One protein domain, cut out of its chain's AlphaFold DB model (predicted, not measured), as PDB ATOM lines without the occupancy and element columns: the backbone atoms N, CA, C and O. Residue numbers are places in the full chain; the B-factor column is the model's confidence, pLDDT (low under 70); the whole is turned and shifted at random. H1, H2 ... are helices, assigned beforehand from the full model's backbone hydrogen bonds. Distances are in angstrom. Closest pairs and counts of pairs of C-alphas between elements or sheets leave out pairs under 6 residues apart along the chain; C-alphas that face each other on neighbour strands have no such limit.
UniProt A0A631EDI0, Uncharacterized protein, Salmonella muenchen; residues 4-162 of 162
ATOM      1  N   SER A   4     205.342 141.163 288.569       42.28
ATOM      2  CA  SER A   4     204.799 142.122 289.526       42.28
ATOM      3  C   SER A   4     205.683 143.357 289.762       42.28
ATOM      4  O   SER A   4     205.129 144.433 289.969       42.28
ATOM      5  N   LEU A   5     207.017 143.251 289.699       45.47
ATOM      6  CA  LEU A   5     207.920 144.406 289.868       45.47
ATOM      7  C   LEU A   5     207.889 145.358 288.661       45.47
ATOM      8  O   LEU A   5     207.886 146.576 288.830       45.47
ATOM      9  N   ILE A   6     207.767 144.808 287.449       49.69
ATOM     10  CA  ILE A   6     207.657 145.586 286.203       49.69
ATOM     11  C   ILE A   6     206.353 146.396 286.204       49.69
ATOM     12  O   ILE A   6     206.342 147.570 285.835       49.69
ATOM     13  N   LYS A   7     205.261 145.794 286.691       41.12
ATOM     14  CA  LYS A   7     203.948 146.447 286.784       41.12
ATOM     15  C   LYS A   7     203.916 147.566 287.835       41.12
ATOM     16  O   LYS A   7     203.232 148.565 287.634       41.12
ATOM     17  N   MET A   8     204.674 147.426 288.927       43.56
ATOM     18  CA  MET A   8     204.780 148.445 289.979       43.56
ATOM     19  C   MET A   8     205.645 149.644 289.548       43.56
ATOM     20  O   MET A   8     205.298 150.784 289.844       43.56
ATOM     21  N   ALA A   9     206.714 149.403 288.780       47.75
ATOM     22  CA  ALA A   9     207.599 150.448 288.256       47.75
ATOM     23  C   ALA A   9     206.959 151.322 287.159       47.75
ATOM     24  O   ALA A   9     207.385 152.456 286.963       47.75
ATOM     25  N   TYR A  10     205.939 150.815 286.457       47.56
ATOM     26  CA  TYR A  10     205.211 151.558 285.418       47.56
ATOM     27  C   TYR A  10     204.162 152.532 285.987       47.56
ATOM     28  O   TYR A  10     203.765 153.471 285.304       47.56
ATOM     29  N   ASN A  11     203.698 152.299 287.222       48.97
ATOM     30  CA  ASN A  11     202.584 153.038 287.828       48.97
ATOM     31  C   ASN A  11     203.037 154.253 288.665       48.97
ATOM     32  O   ASN A  11     202.252 155.156 288.936       48.97
ATOM     33  N   HIS A  12     204.312 154.291 289.053       49.28
ATOM     34  CA  HIS A  12     204.990 155.485 289.553       49.28
ATOM     35  C   HIS A  12     205.960 155.976 288.469       49.28
ATOM     36  O   HIS A  12     206.456 155.171 287.693       49.28
ATOM     37  N   ASN A  13     206.265 157.274 288.424       51.22
ATOM     38  CA  ASN A  13     207.149 157.965 287.459       51.22
ATOM     39  C   ASN A  13     208.604 157.418 287.318       51.22
ATOM     40  O   ASN A  13     209.476 158.091 286.778       51.22
ATOM     41  N   TYR A  14     208.886 156.197 287.772       49.91
ATOM     42  CA  TYR A  14     210.122 155.445 287.563       49.91
ATOM     43  C   TYR A  14     210.242 154.843 286.157       49.91
ATOM     44  O   TYR A  14     211.317 154.365 285.808       49.91
ATOM     45  N   GLY A  15     209.195 154.906 285.323       51.22
ATOM     46  CA  GLY A  15     209.241 154.453 283.928       51.22
ATOM     47  C   GLY A  15     210.346 155.117 283.095       51.22
ATOM     48  O   GLY A  15     210.960 154.445 282.271       51.22
ATOM     49  N   PHE A  16     210.662 156.393 283.361       54.41
ATOM     50  CA  PHE A  16     211.763 157.105 282.696       54.41
ATOM     51  C   PHE A  16     213.143 156.623 283.165       54.41
ATOM     52  O   PHE A  16     214.035 156.404 282.358       54.41
ATOM     53  N   ILE A  17     213.327 156.406 284.470       55.09
ATOM     54  CA  ILE A  17     214.595 155.887 285.008       55.09
ATOM     55  C   ILE A  17     214.824 154.458 284.503       55.09
ATOM     56  O   ILE A  17     215.918 154.121 284.062       55.09
ATOM     57  N   ASN A  18     213.776 153.634 284.496       56.75
ATOM     58  CA  ASN A  18     213.856 152.255 284.033       56.75
ATOM     59  C   ASN A  18     214.092 152.170 282.512       56.75
ATOM     60  O   ASN A  18     214.847 151.314 282.058       56.75
ATOM     61  N   SER A  19     213.508 153.079 281.718       60.44
ATOM     62  CA  SER A  19     213.780 153.149 280.276       60.44
ATOM     63  C   SER A  19     215.206 153.614 279.978       60.44
ATOM     64  O   SER A  19     215.859 153.025 279.123       60.44
ATOM     65  N   VAL A  20     215.733 154.598 280.717       62.06
ATOM     66  CA  VAL A  20     217.128 155.049 280.584       62.06
ATOM     67  C   VAL A  20     218.103 153.927 280.942       62.06
ATOM     68  O   VAL A  20     219.043 153.681 280.191       62.06
ATOM     69  N   VAL A  21     217.865 153.195 282.036       61.94
ATOM     70  CA  VAL A  21     218.706 152.052 282.437       61.94
ATOM     71  C   VAL A  21     218.687 150.943 281.381       61.94
ATOM     72  O   VAL A  21     219.742 150.400 281.053       61.94
ATOM     73  N   LEU A  22     217.526 150.644 280.790       61.31
ATOM     74  CA  LEU A  22     217.418 149.668 279.701       61.31
ATOM     75  C   LEU A  22     218.170 150.114 278.443       61.31
ATOM     76  O   LEU A  22     218.886 149.314 277.845       61.31
ATOM     77  N   VAL A  23     218.047 151.386 278.052       65.94
ATOM     78  CA  VAL A  23     218.752 151.936 276.884       65.94
ATOM     79  C   VAL A  23     220.264 151.901 277.097       65.94
ATOM     80  O   VAL A  23     220.991 151.436 276.224       65.94
ATOM     81  N   VAL A  24     220.747 152.331 278.265       65.44
ATOM     82  CA  VAL A  24     222.178 152.306 278.599       65.44
ATOM     83  C   VAL A  24     222.707 150.870 278.610       65.44
ATOM     84  O   VAL A  24     223.733 150.600 277.989       65.44
ATOM     85  N   SER A  25     221.986 149.931 279.225       58.19
ATOM     86  CA  SER A  25     222.373 148.511 279.254       58.19
ATOM     87  C   SER A  25     222.418 147.903 277.852       58.19
ATOM     88  O   SER A  25     223.354 147.175 277.521       58.19
ATOM     89  N   PHE A  26     221.466 148.256 276.983       63.84
ATOM     90  CA  PHE A  26     221.457 147.819 275.588       63.84
ATOM     91  C   PHE A  26     222.653 148.372 274.801       63.84
ATOM     92  O   PHE A  26     223.306 147.627 274.072       63.84
ATOM     93  N   VAL A  27     222.989 149.653 274.991       68.06
ATOM     94  CA  VAL A  27     224.164 150.282 274.367       68.06
ATOM     95  C   VAL A  27     225.452 149.610 274.833       68.06
ATOM     96  O   VAL A  27     226.258 149.219 273.995       68.06
ATOM     97  N   PHE A  28     225.636 149.406 276.139       62.94
ATOM     98  CA  PHE A  28     226.819 148.717 276.664       62.94
ATOM     99  C   PHE A  28     226.927 147.287 276.137       62.94
ATOM    100  O   PHE A  28     227.996 146.884 275.700       62.94
ATOM    101  N   THR A  29     225.819 146.550 276.084       60.72
ATOM    102  CA  THR A  29     225.774 145.185 275.538       60.72
ATOM    103  C   THR A  29     226.160 145.157 274.060       60.72
ATOM    104  O   THR A  29     226.971 144.327 273.650       60.72
ATOM    105  N   GLY A  30     225.630 146.092 273.266       62.44
ATOM    106  CA  GLY A  30     225.995 146.249 271.861       62.44
ATOM    107  C   GLY A  30     227.474 146.593 271.680       62.44
ATOM    108  O   GLY A  30     228.137 145.996 270.839       62.44
ATOM    109  N   VAL A  31     228.013 147.494 272.508       65.50
ATOM    110  CA  VAL A  31     229.435 147.872 272.491       65.50
ATOM    111  C   VAL A  31     230.328 146.706 272.909       65.50
ATOM    112  O   VAL A  31     231.333 146.473 272.254       65.50
ATOM    113  N   THR A  32     229.972 145.948 273.947       63.12
ATOM    114  CA  THR A  32     230.738 144.779 274.406       63.12
ATOM    115  C   THR A  32     230.728 143.659 273.371       63.12
ATOM    116  O   THR A  32     231.778 143.088 273.089       63.12
ATOM    117  N   ALA A  33     229.573 143.368 272.765       61.78
ATOM    118  CA  ALA A  33     229.486 142.410 271.667       61.78
ATOM    119  C   ALA A  33     230.308 142.886 270.459       61.78
ATOM    120  O   ALA A  33     231.067 142.109 269.886       61.78
ATOM    121  N   PHE A  34     230.228 144.174 270.116       65.19
ATOM    122  CA  PHE A  34     231.052 144.747 269.059       65.19
ATOM    123  C   PHE A  34     232.542 144.620 269.386       65.19
ATOM    124  O   PHE A  34     233.281 144.135 268.551       65.19
ATOM    125  N   TYR A  35     232.986 144.954 270.598       64.75
ATOM    126  CA  TYR A  35     234.392 144.836 271.005       64.75
ATOM    127  C   TYR A  35     234.912 143.395 270.959       64.75
ATOM    128  O   TYR A  35     236.060 143.164 270.592       64.75
ATOM    129  N   LYS A  36     234.077 142.421 271.335       62.69
ATOM    130  CA  LYS A  36     234.442 140.998 271.321       62.69
ATOM    131  C   LYS A  36     234.577 140.434 269.906       62.69
ATOM    132  O   LYS A  36     235.416 139.569 269.676       62.69
ATOM    133  N   PHE A  37     233.781 140.929 268.957       63.72
ATOM    134  CA  PHE A  37     233.728 140.396 267.592       63.72
ATOM    135  C   PHE A  37     234.255 141.354 266.512       63.72
ATOM    136  O   PHE A  37     234.295 140.965 265.350       63.72
ATOM    137  N   SER A  38     234.692 142.574 266.850       64.62
ATOM    138  CA  SER A  38     235.094 143.602 265.870       64.62
ATOM    139  C   SER A  38     236.275 143.178 265.011       64.62
ATOM    140  O   SER A  38     236.389 143.611 263.868       64.62
ATOM    141  N   ASP A  39     237.140 142.327 265.561       64.75
ATOM    142  CA  ASP A  39     238.325 141.821 264.875       64.75
ATOM    143  C   ASP A  39     238.077 140.480 264.159       64.75
ATOM    144  O   ASP A  39     238.976 139.975 263.488       64.75
ATOM    145  N   TYR A  40     236.882 139.890 264.294       69.00
ATOM    146  CA  TYR A  40     236.533 138.612 263.673       69.00
ATOM    147  C   TYR A  40     235.773 138.818 262.363       69.00
ATOM    148  O   TYR A  40     234.574 139.099 262.355       69.00
ATOM    149  N   ASP A  41     236.454 138.629 261.234       76.56
ATOM    150  CA  ASP A  41     235.797 138.584 259.927       76.56
ATOM    151  C   ASP A  41     235.267 137.174 259.652       76.56
ATOM    152  O   ASP A  41     236.018 136.246 259.332       76.56
ATOM    153  N   VAL A  42     233.944 137.026 259.745       70.88
ATOM    154  CA  VAL A  42     233.250 135.771 259.442       70.88
ATOM    155  C   VAL A  42     233.537 135.335 258.005       70.88
ATOM    156  O   VAL A  42     233.929 134.190 257.790       70.88
ATOM    157  N   ASN A  43     233.456 136.244 257.028       74.00
ATOM    158  CA  ASN A  43     233.696 135.903 255.625       74.00
ATOM    159  C   ASN A  43     235.155 135.500 255.392       74.00
ATOM    160  O   ASN A  43     235.426 134.535 254.675       74.00
ATOM    161  N   GLY A  44     236.089 136.207 256.034       79.19
ATOM    162  CA  GLY A  44     237.507 135.858 256.013       79.19
ATOM    163  C   GLY A  44     237.781 134.472 256.604       79.19
ATOM    164  O   GLY A  44     238.575 133.711 256.048       79.19
ATOM    165  N   SER A  45     237.091 134.103 257.688       80.62
ATOM    166  CA  SER A  45     237.221 132.779 258.305       80.62
ATOM    167  C   SER A  45     236.663 131.654 257.430       80.62
ATOM    168  O   SER A  45     237.337 130.642 257.216       80.62
ATOM    169  N   THR A  46     235.485 131.856 256.835       81.31
ATOM    170  CA  THR A  46     234.848 130.888 255.937       81.31
ATOM    171  C   THR A  46     235.681 130.668 254.669       81.31
ATOM    172  O   THR A  46     235.805 129.534 254.200       81.31
ATOM    173  N   ASP A  47     236.324 131.708 254.131       84.50
ATOM    174  CA  ASP A  47     237.262 131.597 253.002       84.50
ATOM    175  C   ASP A  47     238.443 130.659 253.320       84.50
ATOM    176  O   ASP A  47     238.792 129.778 252.529       84.50
ATOM    177  N   ILE A  48     239.005 130.755 254.529       89.19
ATOM    178  CA  ILE A  48     240.080 129.863 254.981       89.19
ATOM    179  C   ILE A  48     239.590 128.422 255.135       89.19
ATOM    180  O   ILE A  48     240.260 127.496 254.670       89.19
ATOM    181  N   TYR A  49     238.422 128.207 255.740       87.44
ATOM    182  CA  TYR A  49     237.889 126.857 255.953       87.44
ATOM    183  C   TYR A  49     237.522 126.171 254.643       87.44
ATOM    184  O   TYR A  49     237.864 125.006 254.430       87.44
ATOM    185  N   THR A  50     236.877 126.897 253.733       85.25
ATOM    186  CA  THR A  50     236.520 126.370 252.413       85.25
ATOM    187  C   THR A  50     237.761 126.059 251.585       85.25
ATOM    188  O   THR A  50     237.812 125.016 250.930       85.25
ATOM    189  N   THR A  51     238.799 126.895 251.665       88.62
ATOM    190  CA  THR A  51     240.104 126.621 251.052       88.62
ATOM    191  C   THR A  51     240.747 125.365 251.638       88.62
ATOM    192  O   THR A  51     241.189 124.502 250.881       88.62
ATOM    193  N   ALA A  52     240.741 125.202 252.962       88.19
ATOM    194  CA  ALA A  52     241.273 124.013 253.624       88.19
ATOM    195  C   ALA A  52     240.544 122.730 253.193       88.19
ATOM    196  O   ALA A  52     241.181 121.711 252.936       88.19
ATOM    197  N   ILE A  53     239.216 122.775 253.053       88.50
ATOM    198  CA  ILE A  53     238.421 121.638 252.569       88.50
ATOM    199  C   ILE A  53     238.772 121.308 251.114       88.50
ATOM    200  O   ILE A  53     238.967 120.136 250.787       88.50
ATOM    201  N   LYS A  54     238.891 122.326 250.248       88.06
ATOM    202  CA  LYS A  54     239.289 122.146 248.842       88.06
ATOM    203  C   LYS A  54     240.672 121.511 248.734       88.06
ATOM    204  O   LYS A  54     240.805 120.490 248.065       88.06
ATOM    205  N   GLN A  55     241.663 122.042 249.449       87.31
ATOM    206  CA  GLN A  55     243.014 121.475 249.463       87.31
ATOM    207  C   GLN A  55     243.034 120.065 250.065       87.31
ATOM    208  O   GLN A  55     243.637 119.155 249.508       87.31
ATOM    209  N   GLY A  56     242.251 119.812 251.114       84.50
ATOM    210  CA  GLY A  56     242.088 118.469 251.673       84.50
ATOM    211  C   GLY A  56     241.550 117.423 250.683       84.50
ATOM    212  O   GLY A  56     241.781 116.229 250.876       84.50
ATOM    213  N   GLY A  57     240.833 117.847 249.635       84.06
ATOM    214  CA  GLY A  57     240.331 116.976 248.567       84.06
ATOM    215  C   GLY A  57     241.171 116.966 247.285       84.06
ATOM    216  O   GLY A  57     241.121 115.978 246.557       84.06
ATOM    217  N   GLN A  58     241.911 118.040 246.997       86.69
ATOM    218  CA  GLN A  58     242.608 118.235 245.720       86.69
ATOM    219  C   GLN A  58     244.125 118.065 245.808       86.69
ATOM    220  O   GLN A  58     244.722 117.652 244.817       86.69
ATOM    221  N   THR A  59     244.747 118.351 246.957       86.75
ATOM    222  CA  THR A  59     246.203 118.259 247.092       86.75
ATOM    223  C   THR A  59     246.655 116.808 246.974       86.75
ATOM    224  O   THR A  59     246.212 115.924 247.723       86.75
ATOM    225  N   ASN A  60     247.582 116.582 246.052       84.44
ATOM    226  CA  ASN A  60     248.282 115.329 245.888       84.44
ATOM    227  C   ASN A  60     249.650 115.403 246.570       84.44
ATOM    228  O   ASN A  60     250.234 116.461 246.779       84.44
ATOM    229  N   ILE A  61     250.193 114.240 246.887       83.56
ATOM    230  CA  ILE A  61     251.497 114.107 247.514       83.56
ATOM    231  C   ILE A  61     252.635 114.668 246.659       83.56
ATOM    232  O   ILE A  61     253.613 115.192 247.181       83.56
ATOM    233  N   ASN A  62     252.465 114.614 245.336       84.50
ATOM    234  CA  ASN A  62     253.416 115.147 244.364       84.50
ATOM    235  C   ASN A  62     253.483 116.682 244.379       84.50
ATOM    236  O   ASN A  62     254.432 117.248 243.844       84.50
ATOM    237  N   ASP A  63     252.505 117.347 244.999       83.94
ATOM    238  CA  ASP A  63     252.471 118.805 245.134       83.94
ATOM    239  C   ASP A  63     253.317 119.295 246.327       83.94
ATOM    240  O   ASP A  63     253.387 120.496 246.592       83.94
ATOM    241  N   CYS A  64     253.951 118.368 247.057       86.25
ATOM    242  CA  CYS A  64     254.742 118.614 248.256       86.25
ATOM    243  C   CYS A  64     256.160 118.067 248.055       86.25
ATOM    244  O   CYS A  64     256.421 116.874 248.222       86.25
ATOM    245  N   SER A  65     257.102 118.945 247.712       84.62
ATOM    246  CA  SER A  65     258.465 118.558 247.318       84.62
ATOM    247  C   SER A  65     259.297 117.965 248.463       84.62
ATOM    248  O   SER A  65     260.295 117.290 248.224       84.62
ATOM    249  N   GLN A  66     258.883 118.206 249.709       80.75
ATOM    250  CA  GLN A  66     259.604 117.803 250.919       80.75
ATOM    251  C   GLN A  66     259.222 116.411 251.442       80.75
ATOM    252  O   GLN A  66     259.838 115.935 252.396       80.75
ATOM    253  N   LEU A  67     258.219 115.751 250.851       84.94
ATOM    254  CA  LEU A  67     257.735 114.460 251.334       84.94
ATOM    255  C   LEU A  67     258.625 113.308 250.868       84.94
ATOM    256  O   LEU A  67     258.868 113.125 249.678       84.94
ATOM    257  N   GLN A  68     259.058 112.482 251.817       80.75
ATOM    258  CA  GLN A  68     259.722 111.209 251.545       80.75
ATOM    259  C   GLN A  68     258.742 110.053 251.769       80.75
ATOM    260  O   GLN A  68     257.751 110.214 252.475       80.75
ATOM    261  N   GLY A  69     259.004 108.867 251.208       74.94
ATOM    262  CA  GLY A  69     258.054 107.737 251.226       74.94
ATOM    263  C   GLY A  69     257.492 107.359 252.610       74.94
ATOM    264  O   GLY A  69     256.344 106.932 252.711       74.94
ATOM    265  N   ASN A  70     258.247 107.586 253.690       79.06
ATOM    266  CA  ASN A  70     257.781 107.362 255.066       79.06
ATOM    267  C   ASN A  70     256.783 108.426 255.569       79.06
ATOM    268  O   ASN A  70     255.995 108.149 256.473       79.06
ATOM    269  N   ASP A  71     256.779 109.623 254.986       83.19
ATOM    270  CA  ASP A  71     255.885 110.724 255.351       83.19
ATOM    271  C   ASP A  71     254.516 110.626 254.669       83.19
ATOM    272  O   ASP A  71     253.602 111.374 255.013       83.19
ATOM    273  N   TYR A  72     254.328 109.681 253.744       85.25
ATOM    274  CA  TYR A  72     253.126 109.610 252.912       85.25
ATOM    275  C   TYR A  72     251.867 109.293 253.723       85.25
ATOM    276  O   TYR A  72     250.846 109.969 253.598       85.25
ATOM    277  N   GLY A  73     251.958 108.326 254.640       86.81
ATOM    278  CA  GLY A  73     250.857 108.019 255.557       86.81
ATOM    279  C   GLY A  73     250.563 109.167 256.530       86.81
ATOM    280  O   GLY A  73     249.410 109.402 256.895       86.81
ATOM    281  N   ARG A  74     251.595 109.922 256.930       88.19
ATOM    282  CA  ARG A  74     251.439 111.108 257.782       88.19
ATOM    283  C   ARG A  74     250.757 112.244 257.022       88.19
ATOM    284  O   ARG A  74     249.869 112.878 257.584       88.19
ATOM    285  N   PHE A  75     251.146 112.477 255.772       90.31
ATOM    286  CA  PHE A  75     250.545 113.474 254.895       90.31
ATOM    287  C   PHE A  75     249.050 113.215 254.698       90.31
ATOM    288  O   PHE A  75     248.251 114.094 255.010       90.31
ATOM    289  N   GLU A  76     248.661 112.001 254.297       89.88
ATOM    290  CA  GLU A  76     247.246 111.649 254.107       89.88
ATOM    291  C   GLU A  76     246.427 111.843 255.388       89.88
ATOM    292  O   GLU A  76     245.366 112.467 255.365       89.88
ATOM    293  N   LYS A  77     246.964 111.419 256.537       91.19
ATOM    294  CA  LYS A  77     246.294 111.590 257.832       91.19
ATOM    295  C   LYS A  77     246.096 113.063 258.200       91.19
ATOM    296  O   LYS A  77     245.041 113.438 258.712       91.19
ATOM    297  N   VAL A  78     247.106 113.905 257.975       90.88
ATOM    298  CA  VAL A  78     247.027 115.342 258.278       90.88
ATOM    299  C   VAL A  78     246.090 116.056 257.299       90.88
ATOM    300  O   VAL A  78     245.276 116.873 257.731       90.88
ATOM    301  N   LYS A  79     246.138 115.701 256.011       91.94
ATOM    302  CA  LYS A  79     245.240 116.199 254.962       91.94
ATOM    303  C   LYS A  79     243.774 115.886 255.278       91.94
ATOM    304  O   LYS A  79     242.926 116.778 255.261       91.94
ATOM    305  N   GLU A  80     243.476 114.638 255.633       90.44
ATOM    306  CA  GLU A  80     242.123 114.207 255.986       90.44
ATOM    307  C   GLU A  80     241.637 114.856 257.290       90.44
ATOM    308  O   GLU A  80     240.506 115.343 257.361       90.44
ATOM    309  N   SER A  81     242.508 114.947 258.302       89.25
ATOM    310  CA  SER A  81     242.204 115.640 259.558       89.25
ATOM    311  C   SER A  81     241.875 117.116 259.331       89.25
ATOM    312  O   SER A  81     240.930 117.624 259.933       89.25
ATOM    313  N   MET A  82     242.620 117.808 258.463       92.62
ATOM    314  CA  MET A  82     242.331 119.191 258.084       92.62
ATOM    315  C   MET A  82     240.949 119.306 257.444       92.62
ATOM    316  O   MET A  82     240.130 120.086 257.925       92.62
ATOM    317  N   LYS A  83     240.655 118.488 256.426       89.56
ATOM    318  CA  LYS A  83     239.350 118.488 255.748       89.56
ATOM    319  C   LYS A  83     238.195 118.315 256.739       89.56
ATOM    320  O   LYS A  83     237.254 119.105 256.734       89.56
ATOM    321  N   ASN A  84     238.284 117.308 257.605       88.25
ATOM    322  CA  ASN A  84     237.207 116.958 258.530       88.25
ATOM    323  C   ASN A  84     237.020 118.019 259.621       88.25
ATOM    324  O   ASN A  84     235.892 118.417 259.906       88.25
ATOM    325  N   ASN A  85     238.112 118.519 260.207       87.94
ATOM    326  CA  ASN A  85     238.023 119.542 261.247       87.94
ATOM    327  C   ASN A  85     237.520 120.877 260.686       87.94
ATOM    328  O   ASN A  85     236.724 121.532 261.345       87.94
ATOM    329  N   CYS A  86     237.919 121.257 259.471       85.25
ATOM    330  CA  CYS A  86     237.446 122.479 258.820       85.25
ATOM    331  C   CYS A  86     235.991 122.403 258.356       85.25
ATOM    332  O   CYS A  86     235.278 123.393 258.474       85.25
ATOM    333  N   ALA A  87     235.513 121.230 257.929       83.38
ATOM    334  CA  ALA A  87     234.098 121.028 257.611       83.38
ATOM    335  C   ALA A  87     233.176 121.188 258.834       83.38
ATOM    336  O   ALA A  87     232.028 121.600 258.692       83.38
ATOM    337  N   LEU A  88     233.673 120.873 260.034       80.00
ATOM    338  CA  LEU A  88     232.911 120.976 261.281       80.00
ATOM    339  C   LEU A  88     233.115 122.311 262.015       80.00
ATOM    340  O   LEU A  88     232.332 122.640 262.905       80.00
ATOM    341  N   GLN A  89     234.156 123.072 261.670       75.94
ATOM    342  CA  GLN A  89     234.518 124.292 262.390       75.94
ATOM    343  C   GLN A  89     233.507 125.421 262.169       75.94
ATOM    344  O   GLN A  89     233.177 126.101 263.131       75.94
ATOM    345  N   ASP A  90     232.960 125.566 260.960       65.38
ATOM    346  CA  ASP A  90     231.993 126.626 260.631       65.38
ATOM    347  C   ASP A  90     230.736 126.548 261.524       65.38
ATOM    348  O   ASP A  90     230.318 127.526 262.141       65.38
ATOM    349  N   LEU A  91     230.209 125.335 261.726       60.94
ATOM    350  CA  LEU A  91     229.102 125.065 262.652       60.94
ATOM    351  C   LEU A  91     229.465 125.369 264.112       60.94
ATOM    352  O   LEU A  91     228.647 125.900 264.864       60.94
ATOM    353  N   ASN A  92     230.686 125.024 264.519       64.38
ATOM    354  CA  ASN A  92     231.153 125.224 265.887       64.38
ATOM    355  C   ASN A  92     231.395 126.712 266.194       64.38
ATOM    356  O   ASN A  92     231.160 127.163 267.312       64.38
ATOM    357  N   ASP A  93     231.814 127.478 265.192       62.00
ATOM    358  CA  ASP A  93     232.031 128.918 265.286       62.00
ATOM    359  C   ASP A  93     230.706 129.674 265.354       62.00
ATOM    360  O   ASP A  93     230.540 130.530 266.220       62.00
ATOM    361  N   ILE A  94     229.727 129.302 264.523       62.91
ATOM    362  CA  ILE A  94     228.359 129.829 264.613       62.91
ATOM    363  C   ILE A  94     227.769 129.533 265.996       62.91
ATOM    364  O   ILE A  94     227.158 130.408 266.607       62.91
ATOM    365  N   HIS A  95     227.973 128.322 266.522       58.28
ATOM    366  CA  HIS A  95     227.503 127.960 267.856       58.28
ATOM    367  C   HIS A  95     228.206 128.755 268.970       58.28
ATOM    368  O   HIS A  95     227.538 129.208 269.901       58.28
ATOM    369  N   HIS A  96     229.523 128.964 268.875       62.97
ATOM    370  CA  HIS A  96     230.292 129.780 269.825       62.97
ATOM    371  C   HIS A  96     229.805 131.233 269.827       62.97
ATOM    372  O   HIS A  96     229.446 131.750 270.885       62.97
ATOM    373  N   ILE A  97     229.659 131.838 268.644       64.06
ATOM    374  CA  ILE A  97     229.152 133.207 268.482       64.06
ATOM    375  C   ILE A  97     227.722 133.319 269.023       64.06
ATOM    376  O   ILE A  97     227.425 134.227 269.800       64.06
ATOM    377  N   ALA A  98     226.838 132.378 268.677       57.94
ATOM    378  CA  ALA A  98     225.459 132.373 269.159       57.94
ATOM    379  C   ALA A  98     225.387 132.237 270.688       57.94
ATOM    380  O   ALA A  98     224.622 132.948 271.334       57.94
ATOM    381  N   THR A  99     226.210 131.374 271.286       60.19
ATOM    382  CA  THR A  99     226.243 131.176 272.742       60.19
ATOM    383  C   THR A  99     226.805 132.403 273.462       60.19
ATOM    384  O   THR A  99     226.242 132.826 274.474       60.19
ATOM    385  N   GLY A 100     227.855 133.027 272.917       58.59
ATOM    386  CA  GLY A 100     228.411 134.284 273.422       58.59
ATOM    387  C   GLY A 100     227.399 135.430 273.361       58.59
ATOM    388  O   GLY A 100     227.192 136.135 274.352       58.59
ATOM    389  N   MET A 101     226.676 135.565 272.243       59.84
ATOM    390  CA  MET A 101     225.603 136.555 272.095       59.84
ATOM    391  C   MET A 101     224.446 136.305 273.063       59.84
ATOM    392  O   MET A 101     224.006 137.238 273.731       59.84
ATOM    393  N   ILE A 102     223.983 135.058 273.196       59.31
ATOM    394  CA  ILE A 102     222.906 134.694 274.125       59.31
ATOM    395  C   ILE A 102     223.323 135.000 275.566       59.31
ATOM    396  O   ILE A 102     222.570 135.652 276.283       59.31
ATOM    397  N   SER A 103     224.531 134.617 275.986       57.56
ATOM    398  CA  SER A 103     225.063 134.930 277.322       57.56
ATOM    399  C   SER A 103     225.103 136.443 277.592       57.56
ATOM    400  O   SER A 103     224.681 136.926 278.651       57.56
ATOM    401  N   THR A 104     225.523 137.214 276.587       57.75
ATOM    402  CA  THR A 104     225.607 138.678 276.655       57.75
ATOM    403  C   THR A 104     224.211 139.320 276.724       57.75
ATOM    404  O   THR A 104     223.985 140.210 277.541       57.75
ATOM    405  N   MET A 105     223.234 138.809 275.964       54.38
ATOM    406  CA  MET A 105     221.831 139.250 276.013       54.38
ATOM    407  C   MET A 105     221.134 138.888 277.330       54.38
ATOM    408  O   MET A 105     220.406 139.714 277.880       54.38
ATOM    409  N   TYR A 106     221.357 137.684 277.863       56.03
ATOM    410  CA  TYR A 106     220.835 137.294 279.176       56.03
ATOM    411  C   TYR A 106     221.375 138.230 280.266       56.03
ATOM    412  O   TYR A 106     220.605 138.715 281.091       56.03
ATOM    413  N   SER A 107     222.660 138.577 280.223       53.06
ATOM    414  CA  SER A 107     223.267 139.515 281.180       53.06
ATOM    415  C   SER A 107     222.676 140.933 281.104       53.06
ATOM    416  O   SER A 107     222.617 141.624 282.118       53.06
ATOM    417  N   ALA A 108     222.204 141.355 279.927       51.75
ATOM    418  CA  ALA A 108     221.556 142.649 279.707       51.75
ATOM    419  C   ALA A 108     220.095 142.688 280.191       51.75
ATOM    420  O   ALA A 108     219.624 143.710 280.686       51.75
ATOM    421  N   LEU A 109     219.361 141.577 280.047       53.06
ATOM    422  CA  LEU A 109     217.958 141.471 280.470       53.06
ATOM    423  C   LEU A 109     217.812 141.396 281.996       53.06
ATOM    424  O   LEU A 109     216.816 141.865 282.548       53.06
ATOM    425  N   TYR A 110     218.811 140.849 282.690       54.59
ATOM    426  CA  TYR A 110     218.890 140.845 284.150       54.59
ATOM    427  C   TYR A 110     219.801 141.998 284.610       54.59
ATOM    428  O   TYR A 110     220.933 141.778 285.027       54.59
ATOM    429  N   ASN A 111     219.259 143.221 284.488       51.41
ATOM    430  CA  ASN A 111     219.767 144.598 284.710       51.41
ATOM    431  C   ASN A 111     220.857 144.886 285.783       51.41
ATOM    432  O   ASN A 111     221.304 146.024 285.878       51.41
ATOM    433  N   GLU A 112     221.313 143.922 286.582       46.97
ATOM    434  CA  GLU A 112     222.396 144.094 287.568       46.97
ATOM    435  C   GLU A 112     223.744 143.503 287.100       46.97
ATOM    436  O   GLU A 112     224.777 143.738 287.720       46.97
ATOM    437  N   PHE A 113     223.765 142.794 285.962       50.03
ATOM    438  CA  PHE A 113     224.945 142.089 285.434       50.03
ATOM    439  C   PHE A 113     225.479 142.650 284.106       50.03
ATOM    440  O   PHE A 113     226.387 142.064 283.517       50.03
ATOM    441  N   SER A 114     224.990 143.804 283.636       48.84
ATOM    442  CA  SER A 114     225.420 144.367 282.343       48.84
ATOM    443  C   SER A 114     226.927 144.683 282.281       48.84
ATOM    444  O   SER A 114     227.506 144.648 281.201       48.84
ATOM    445  N   LEU A 115     227.576 144.926 283.430       48.66
ATOM    446  CA  LEU A 115     229.039 145.038 283.561       48.66
ATOM    447  C   LEU A 115     229.739 143.677 283.704       48.66
ATOM    448  O   LEU A 115     230.901 143.549 283.331       48.66
ATOM    449  N   ALA A 116     229.049 142.659 284.226       48.75
ATOM    450  CA  ALA A 116     229.601 141.324 284.438       48.75
ATOM    451  C   ALA A 116     229.793 140.551 283.129       48.75
ATOM    452  O   ALA A 116     230.683 139.718 283.066       48.75
ATOM    453  N   SER A 117     229.036 140.851 282.068       49.03
ATOM    454  CA  SER A 117     229.169 140.195 280.752       49.03
ATOM    455  C   SER A 117     230.549 140.371 280.097       49.03
ATOM    456  O   SER A 117     230.973 139.514 279.320       49.03
ATOM    457  N   VAL A 118     231.272 141.445 280.444       50.50
ATOM    458  CA  VAL A 118     232.684 141.660 280.080       50.50
ATOM    459  C   VAL A 118     233.608 140.694 280.834       50.50
ATOM    460  O   VAL A 118     234.623 140.275 280.291       50.50
ATOM    461  N   PHE A 119     233.246 140.317 282.065       50.03
ATOM    462  CA  PHE A 119     233.999 139.412 282.942       50.03
ATOM    463  C   PHE A 119     233.556 137.946 282.847       50.03
ATOM    464  O   PHE A 119     234.207 137.082 283.434       50.03
ATOM    465  N   ILE A 120     232.461 137.646 282.138       52.84
ATOM    466  CA  ILE A 120     232.116 136.268 281.785       52.84
ATOM    467  C   ILE A 120     233.152 135.824 280.759       52.84
ATOM    468  O   ILE A 120     233.053 136.144 279.571       52.84
ATOM    469  N   GLU A 121     234.165 135.125 281.269       51.47
ATOM    470  CA  GLU A 121     235.182 134.436 280.493       51.47
ATOM    471  C   GLU A 121     234.457 133.551 279.475       51.47
ATOM    472  O   GLU A 121     233.707 132.635 279.833       51.47
ATOM    473  N   GLU A 122     234.589 133.886 278.192       55.75
ATOM    474  CA  GLU A 122     234.020 133.046 277.150       55.75
ATOM    475  C   GLU A 122     234.728 131.693 277.180       55.75
ATOM    476  O   GLU A 122     235.939 131.632 277.408       55.75
ATOM    477  N   PRO A 123     234.000 130.585 276.966       54.88
ATOM    478  CA  PRO A 123     234.641 129.288 276.870       54.88
ATOM    479  C   PRO A 123     235.690 129.368 275.760       54.88
ATOM    480  O   PRO A 123     235.338 129.640 274.608       54.88
ATOM    481  N   LYS A 124     236.963 129.152 276.126       61.56
ATOM    482  CA  LYS A 124     238.100 129.195 275.200       61.56
ATOM    483  C   LYS A 124     237.763 128.399 273.949       61.56
ATOM    484  O   LYS A 124     237.610 127.172 274.007       61.56
ATOM    485  N   ARG A 125     237.624 129.095 272.823       64.81
ATOM    486  CA  ARG A 125     237.442 128.446 271.532       64.81
ATOM    487  C   ARG A 125     238.739 127.718 271.214       64.81
ATOM    488  O   ARG A 125     239.834 128.215 271.443       64.81
ATOM    489  N   LYS A 126     238.605 126.482 270.749       72.94
ATOM    490  CA  LYS A 126     239.724 125.727 270.197       72.94
ATOM    491  C   LYS A 126     239.435 125.523 268.727       72.94
ATOM    492  O   LYS A 126     238.658 124.626 268.381       72.94
ATOM    493  N   ASN A 127     240.037 126.340 267.870       81.25
ATOM    494  CA  ASN A 127     239.883 126.195 266.431       81.25
ATOM    495  C   ASN A 127     240.677 124.982 265.927       81.25
ATOM    496  O   ASN A 127     241.871 125.038 265.614       81.25
ATOM    497  N   ARG A 128     239.996 123.831 265.876       86.00
ATOM    498  CA  ARG A 128     240.580 122.566 265.416       86.00
ATOM    499  C   ARG A 128     240.940 122.634 263.939       86.00
ATOM    500  O   ARG A 128     241.914 121.994 263.540       86.00
ATOM    501  N   CYS A 129     240.193 123.401 263.147       88.00
ATOM    502  CA  CYS A 129     240.532 123.651 261.753       88.00
ATOM    503  C   CYS A 129     241.865 124.388 261.628       88.00
ATOM    504  O   CYS A 129     242.770 123.865 260.986       88.00
ATOM    505  N   LEU A 130     242.037 125.522 262.313       90.00
ATOM    506  CA  LEU A 130     243.274 126.308 262.285       90.00
ATOM    507  C   LEU A 130     244.488 125.470 262.706       90.00
ATOM    508  O   LEU A 130     245.491 125.425 261.997       90.00
ATOM    509  N   SER A 131     244.361 124.710 263.800       89.94
ATOM    510  CA  SER A 131     245.421 123.800 264.249       89.94
ATOM    511  C   SER A 131     245.755 122.715 263.214       89.94
ATOM    512  O   SER A 131     246.918 122.323 263.087       89.94
ATOM    513  N   SER A 132     244.760 122.234 262.466       90.81
ATOM    514  CA  SER A 132     244.961 121.224 261.422       90.81
ATOM    515  C   SER A 132     245.552 121.819 260.141       90.81
ATOM    516  O   SER A 132     246.379 121.164 259.512       90.81
ATOM    517  N   ILE A 133     245.193 123.059 259.790       91.81
ATOM    518  CA  ILE A 133     245.823 123.819 258.702       91.81
ATOM    519  C   ILE A 133     247.306 124.025 259.015       91.81
ATOM    520  O   ILE A 133     248.152 123.740 258.174       91.81
ATOM    521  N   ASP A 134     247.654 124.437 260.236       92.50
ATOM    522  CA  ASP A 134     249.056 124.614 260.629       92.50
ATOM    523  C   ASP A 134     249.841 123.295 260.595       92.50
ATOM    524  O   ASP A 134     251.007 123.272 260.199       92.50
ATOM    525  N   ALA A 135     249.218 122.181 260.987       91.81
ATOM    526  CA  ALA A 135     249.828 120.859 260.865       91.81
ATOM    527  C   ALA A 135     250.043 120.461 259.396       91.81
ATOM    528  O   ALA A 135     251.098 119.925 259.061       91.81
ATOM    529  N   PHE A 136     249.076 120.754 258.524       92.38
ATOM    530  CA  PHE A 136     249.162 120.494 257.090       92.38
ATOM    531  C   PHE A 136     250.259 121.327 256.428       92.38
ATOM    532  O   PHE A 136     251.126 120.769 255.766       92.38
ATOM    533  N   LEU A 137     250.308 122.632 256.696       92.25
ATOM    534  CA  LEU A 137     251.319 123.538 256.146       92.25
ATOM    535  C   LEU A 137     252.736 123.269 256.676       92.25
ATOM    536  O   LEU A 137     253.706 123.648 256.031       92.25
ATOM    537  N   LYS A 138     252.886 122.606 257.829       91.69
ATOM    538  CA  LYS A 138     254.194 122.108 258.293       91.69
ATOM    539  C   LYS A 138     254.692 120.913 257.487       91.69
ATOM    540  O   LYS A 138     255.896 120.712 257.401       91.69
ATOM    541  N   VAL A 139     253.773 120.099 256.976       90.56
ATOM    542  CA  VAL A 139     254.081 118.894 256.197       90.56
ATOM    543  C   VAL A 139     254.195 119.224 254.706       90.56
ATOM    544  O   VAL A 139     255.014 118.633 254.015       90.56
ATOM    545  N   CYS A 140     253.404 120.180 254.222       89.69
ATOM    546  CA  CYS A 140     253.394 120.637 252.839       89.69
ATOM    547  C   CYS A 140     253.316 122.176 252.772       89.69
ATOM    548  O   CYS A 140     252.235 122.747 252.573       89.69
ATOM    549  N   PRO A 141     254.438 122.878 253.009       90.44
ATOM    550  CA  PRO A 141     254.480 124.341 253.042       90.44
ATOM    551  C   PRO A 141     254.138 124.999 251.701       90.44
ATOM    552  O   PRO A 141     253.694 126.146 251.686       90.44
ATOM    553  N   GLU A 142     254.295 124.290 250.585       91.31
ATOM    554  CA  GLU A 142     253.972 124.760 249.235       91.31
ATOM    555  C   GLU A 142     252.493 125.137 249.101       91.31
ATOM    556  O   GLU A 142     252.151 126.112 248.435       91.31
ATOM    557  N   GLN A 143     251.613 124.445 249.829       90.25
ATOM    558  CA  GLN A 143     250.170 124.694 249.796       90.25
ATOM    559  C   GLN A 143     249.769 126.005 250.476       90.25
ATOM    560  O   GLN A 143     248.632 126.458 250.334       90.25
ATOM    561  N   LYS A 144     250.701 126.666 251.174       90.81
ATOM    562  CA  LYS A 144     250.473 127.963 251.821       90.81
ATOM    563  C   LYS A 144     249.980 129.024 250.836       90.81
ATOM    564  O   LYS A 144     249.209 129.889 251.242       90.81
ATOM    565  N   ILE A 145     250.375 128.945 249.562       90.69
ATOM    566  CA  ILE A 145     249.990 129.908 248.517       90.69
ATOM    567  C   ILE A 145     248.478 129.964 248.271       90.69
ATOM    568  O   ILE A 145     247.969 130.990 247.832       90.69
ATOM    569  N   HIS A 146     247.761 128.877 248.560       90.38
ATOM    570  CA  HIS A 146     246.322 128.801 248.340       90.38
ATOM    571  C   HIS A 146     245.524 129.476 249.452       90.38
ATOM    572  O   HIS A 146     244.359 129.800 249.248       90.38
ATOM    573  N   PHE A 147     246.143 129.711 250.611       90.38
ATOM    574  CA  PHE A 147     245.504 130.369 251.740       90.38
ATOM    575  C   PHE A 147     245.728 131.876 251.686       90.38
ATOM    576  O   PHE A 147     246.865 132.354 251.582       90.38
ATOM    577  N   ASN A 148     244.648 132.638 251.857       91.56
ATOM    578  CA  ASN A 148     244.739 134.076 252.049       91.56
ATOM    579  C   ASN A 148     245.488 134.382 253.358       91.56
ATOM    580  O   ASN A 148     244.982 134.160 254.457       91.56
ATOM    581  N   GLN A 149     246.706 134.911 253.244       91.19
ATOM    582  CA  GLN A 149     247.576 135.138 254.400       91.19
ATOM    583  C   GLN A 149     246.997 136.148 255.393       91.19
ATOM    584  O   GLN A 149     247.200 135.997 256.595       91.19
ATOM    585  N   LYS A 150     246.245 137.143 254.908       89.31
ATOM    586  CA  LYS A 150     245.610 138.148 255.764       89.31
ATOM    587  C   LYS A 150     244.533 137.508 256.640       89.31
ATOM    588  O   LYS A 150     244.527 137.714 257.849       89.31
ATOM    589  N   ASN A 151     243.674 136.690 256.038       86.62
ATOM    590  CA  ASN A 151     242.579 136.024 256.744       86.62
ATOM    591  C   ASN A 151     243.105 134.940 257.696       86.62
ATOM    592  O   ASN A 151     242.628 134.805 258.819       86.62
ATOM    593  N   LEU A 152     244.140 134.204 257.277       87.56
ATOM    594  CA  LEU A 152     244.782 133.195 258.117       87.56
ATOM    595  C   LEU A 152     245.464 133.825 259.341       87.56
ATOM    596  O   LEU A 152     245.386 133.271 260.434       87.56
ATOM    597  N   GLN A 153     246.118 134.979 259.171       88.31
ATOM    598  CA  GLN A 153     246.736 135.696 260.285       88.31
ATOM    599  C   GLN A 153     245.684 136.267 261.236       88.31
ATOM    600  O   GLN A 153     245.809 136.077 262.438       88.31
ATOM    601  N   MET A 154     244.612 136.865 260.709       86.06
ATOM    602  CA  MET A 154     243.489 137.332 261.523       86.06
ATOM    603  C   MET A 154     242.905 136.205 262.388       86.06
ATOM    604  O   MET A 154     242.678 136.409 263.576       86.06
ATOM    605  N   LEU A 155     242.707 135.005 261.830       83.81
ATOM    606  CA  LEU A 155     242.222 133.850 262.592       83.81
ATOM    607  C   LEU A 155     243.162 133.451 263.737       83.81
ATOM    608  O   LEU A 155     242.690 133.117 264.823       83.81
ATOM    609  N   ARG A 156     244.481 133.493 263.511       87.56
ATOM    610  CA  ARG A 156     245.478 133.236 264.565       87.56
ATOM    611  C   ARG A 156     245.450 134.317 265.637       87.56
ATOM    612  O   ARG A 156     245.445 133.988 266.817       87.56
ATOM    613  N   ASP A 157     245.404 135.582 265.232       84.81
ATOM    614  CA  ASP A 157     245.368 136.719 266.152       84.81
ATOM    615  C   ASP A 157     244.085 136.704 266.995       84.81
ATOM    616  O   ASP A 157     244.118 137.041 268.176       84.81
ATOM    617  N   PHE A 158     242.966 136.267 266.412       78.94
ATOM    618  CA  PHE A 158     241.703 136.100 267.121       78.94
ATOM    619  C   PHE A 158     241.755 134.964 268.151       78.94
ATOM    620  O   PHE A 158     241.352 135.172 269.290       78.94
ATOM    621  N   GLU A 159     242.290 133.787 267.799       78.25
ATOM    622  CA  GLU A 159     242.464 132.678 268.757       78.25
ATOM    623  C   GLU A 159     243.439 133.025 269.894       78.25
ATOM    624  O   GLU A 159     243.261 132.544 271.007       78.25
ATOM    625  N   LEU A 160     244.448 133.870 269.649       78.25
ATOM    626  CA  LEU A 160     245.394 134.325 270.679       78.25
ATOM    627  C   LEU A 160     244.801 135.344 271.664       78.25
ATOM    628  O   LEU A 160     245.361 135.532 272.743       78.25
ATOM    629  N   LYS A 161     243.718 136.035 271.286       70.62
ATOM    630  CA  LYS A 161     243.036 137.031 272.130       70.62
ATOM    631  C   LYS A 161     242.040 136.410 273.122       70.62
ATOM    632  O   LYS A 161     241.561 137.140 273.988       70.62
ATOM    633  N   GLN A 162     241.724 135.117 272.990       62.28
ATOM    634  CA  GLN A 162     240.826 134.363 273.883       62.28
ATOM    635  C   GLN A 162     241.574 133.655 275.021       62.28
ATOM    636  O   GLN A 162     240.956 133.436 276.087       62.28
TER     637      GLN A 162
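Overview. This is residues 4 to 162 of the 162 residues of an uncharacterized protein of Salmonella muenchen (UniProt A0A631EDI0). A long rod is built along one long helix, H4, kinked near residue 88; H3 and H5 pack on one part of it, with H6 and H7 near them, while H2 overlaps only its last part and reaches on toward H1 at the rod's tip. The 159 printed residues have seven named helices, H1 to H7 in order, and no named strand: all helix. The whole is only just loose, close to extended, with a radius of gyration of the C-alphas of 22.4 A and spans of 81 by 26 by 22 A.

Arrangement. H4, residues 69 to 109, is the hub. H3, residues 42 to 58, forms a hairpin with it at a shallow tilt of 22 degrees; the closest C-alphas, of Ile 53 and Lys 83, are 4.6 A apart. H5, residues 128 to 139, forms another at 26 degrees, closest at Cys 86 and Cys 129, 4.4 A between C-alphas. H2, residues 15 to 37, touches H4 with residues 25 to 33 alone, opposite ways at a shallow tilt of 11 degrees; the closest C-alphas, of Ser 25 and Ala 108, are 5.9 A apart. H7, residues 149 to 160, touches H3 with residues 151 to 155 alone, closest at Gly 44 and Asn 151, 5.1 A between C-alphas. H6, residues 141 to 146, and H1, residues 4 to 11, touch no helix. Every O i to N i+4 pair is within hydrogen-bond range in H2, H3, H5 and H7, against 3 of 4 in H1, 33 of 37 in H4 and 0 of 2 in H6, which has 2 of 3 O i to N i+3 pairs within range.

Along the chain. H4 runs 60.0 A from C-alpha 69 at (258.054, 107.737, 251.226) to C-alpha 109 at (217.958, 141.471, 280.470). H2 spans 32.6 A and H3 24.2 A.

Size, cuts and confidence. The printed part has no cut. The link H4 to H5 is long, residues 110 to 127. Confidence is low, under 70, at residues 4 to 40, 90 to 125 and 162.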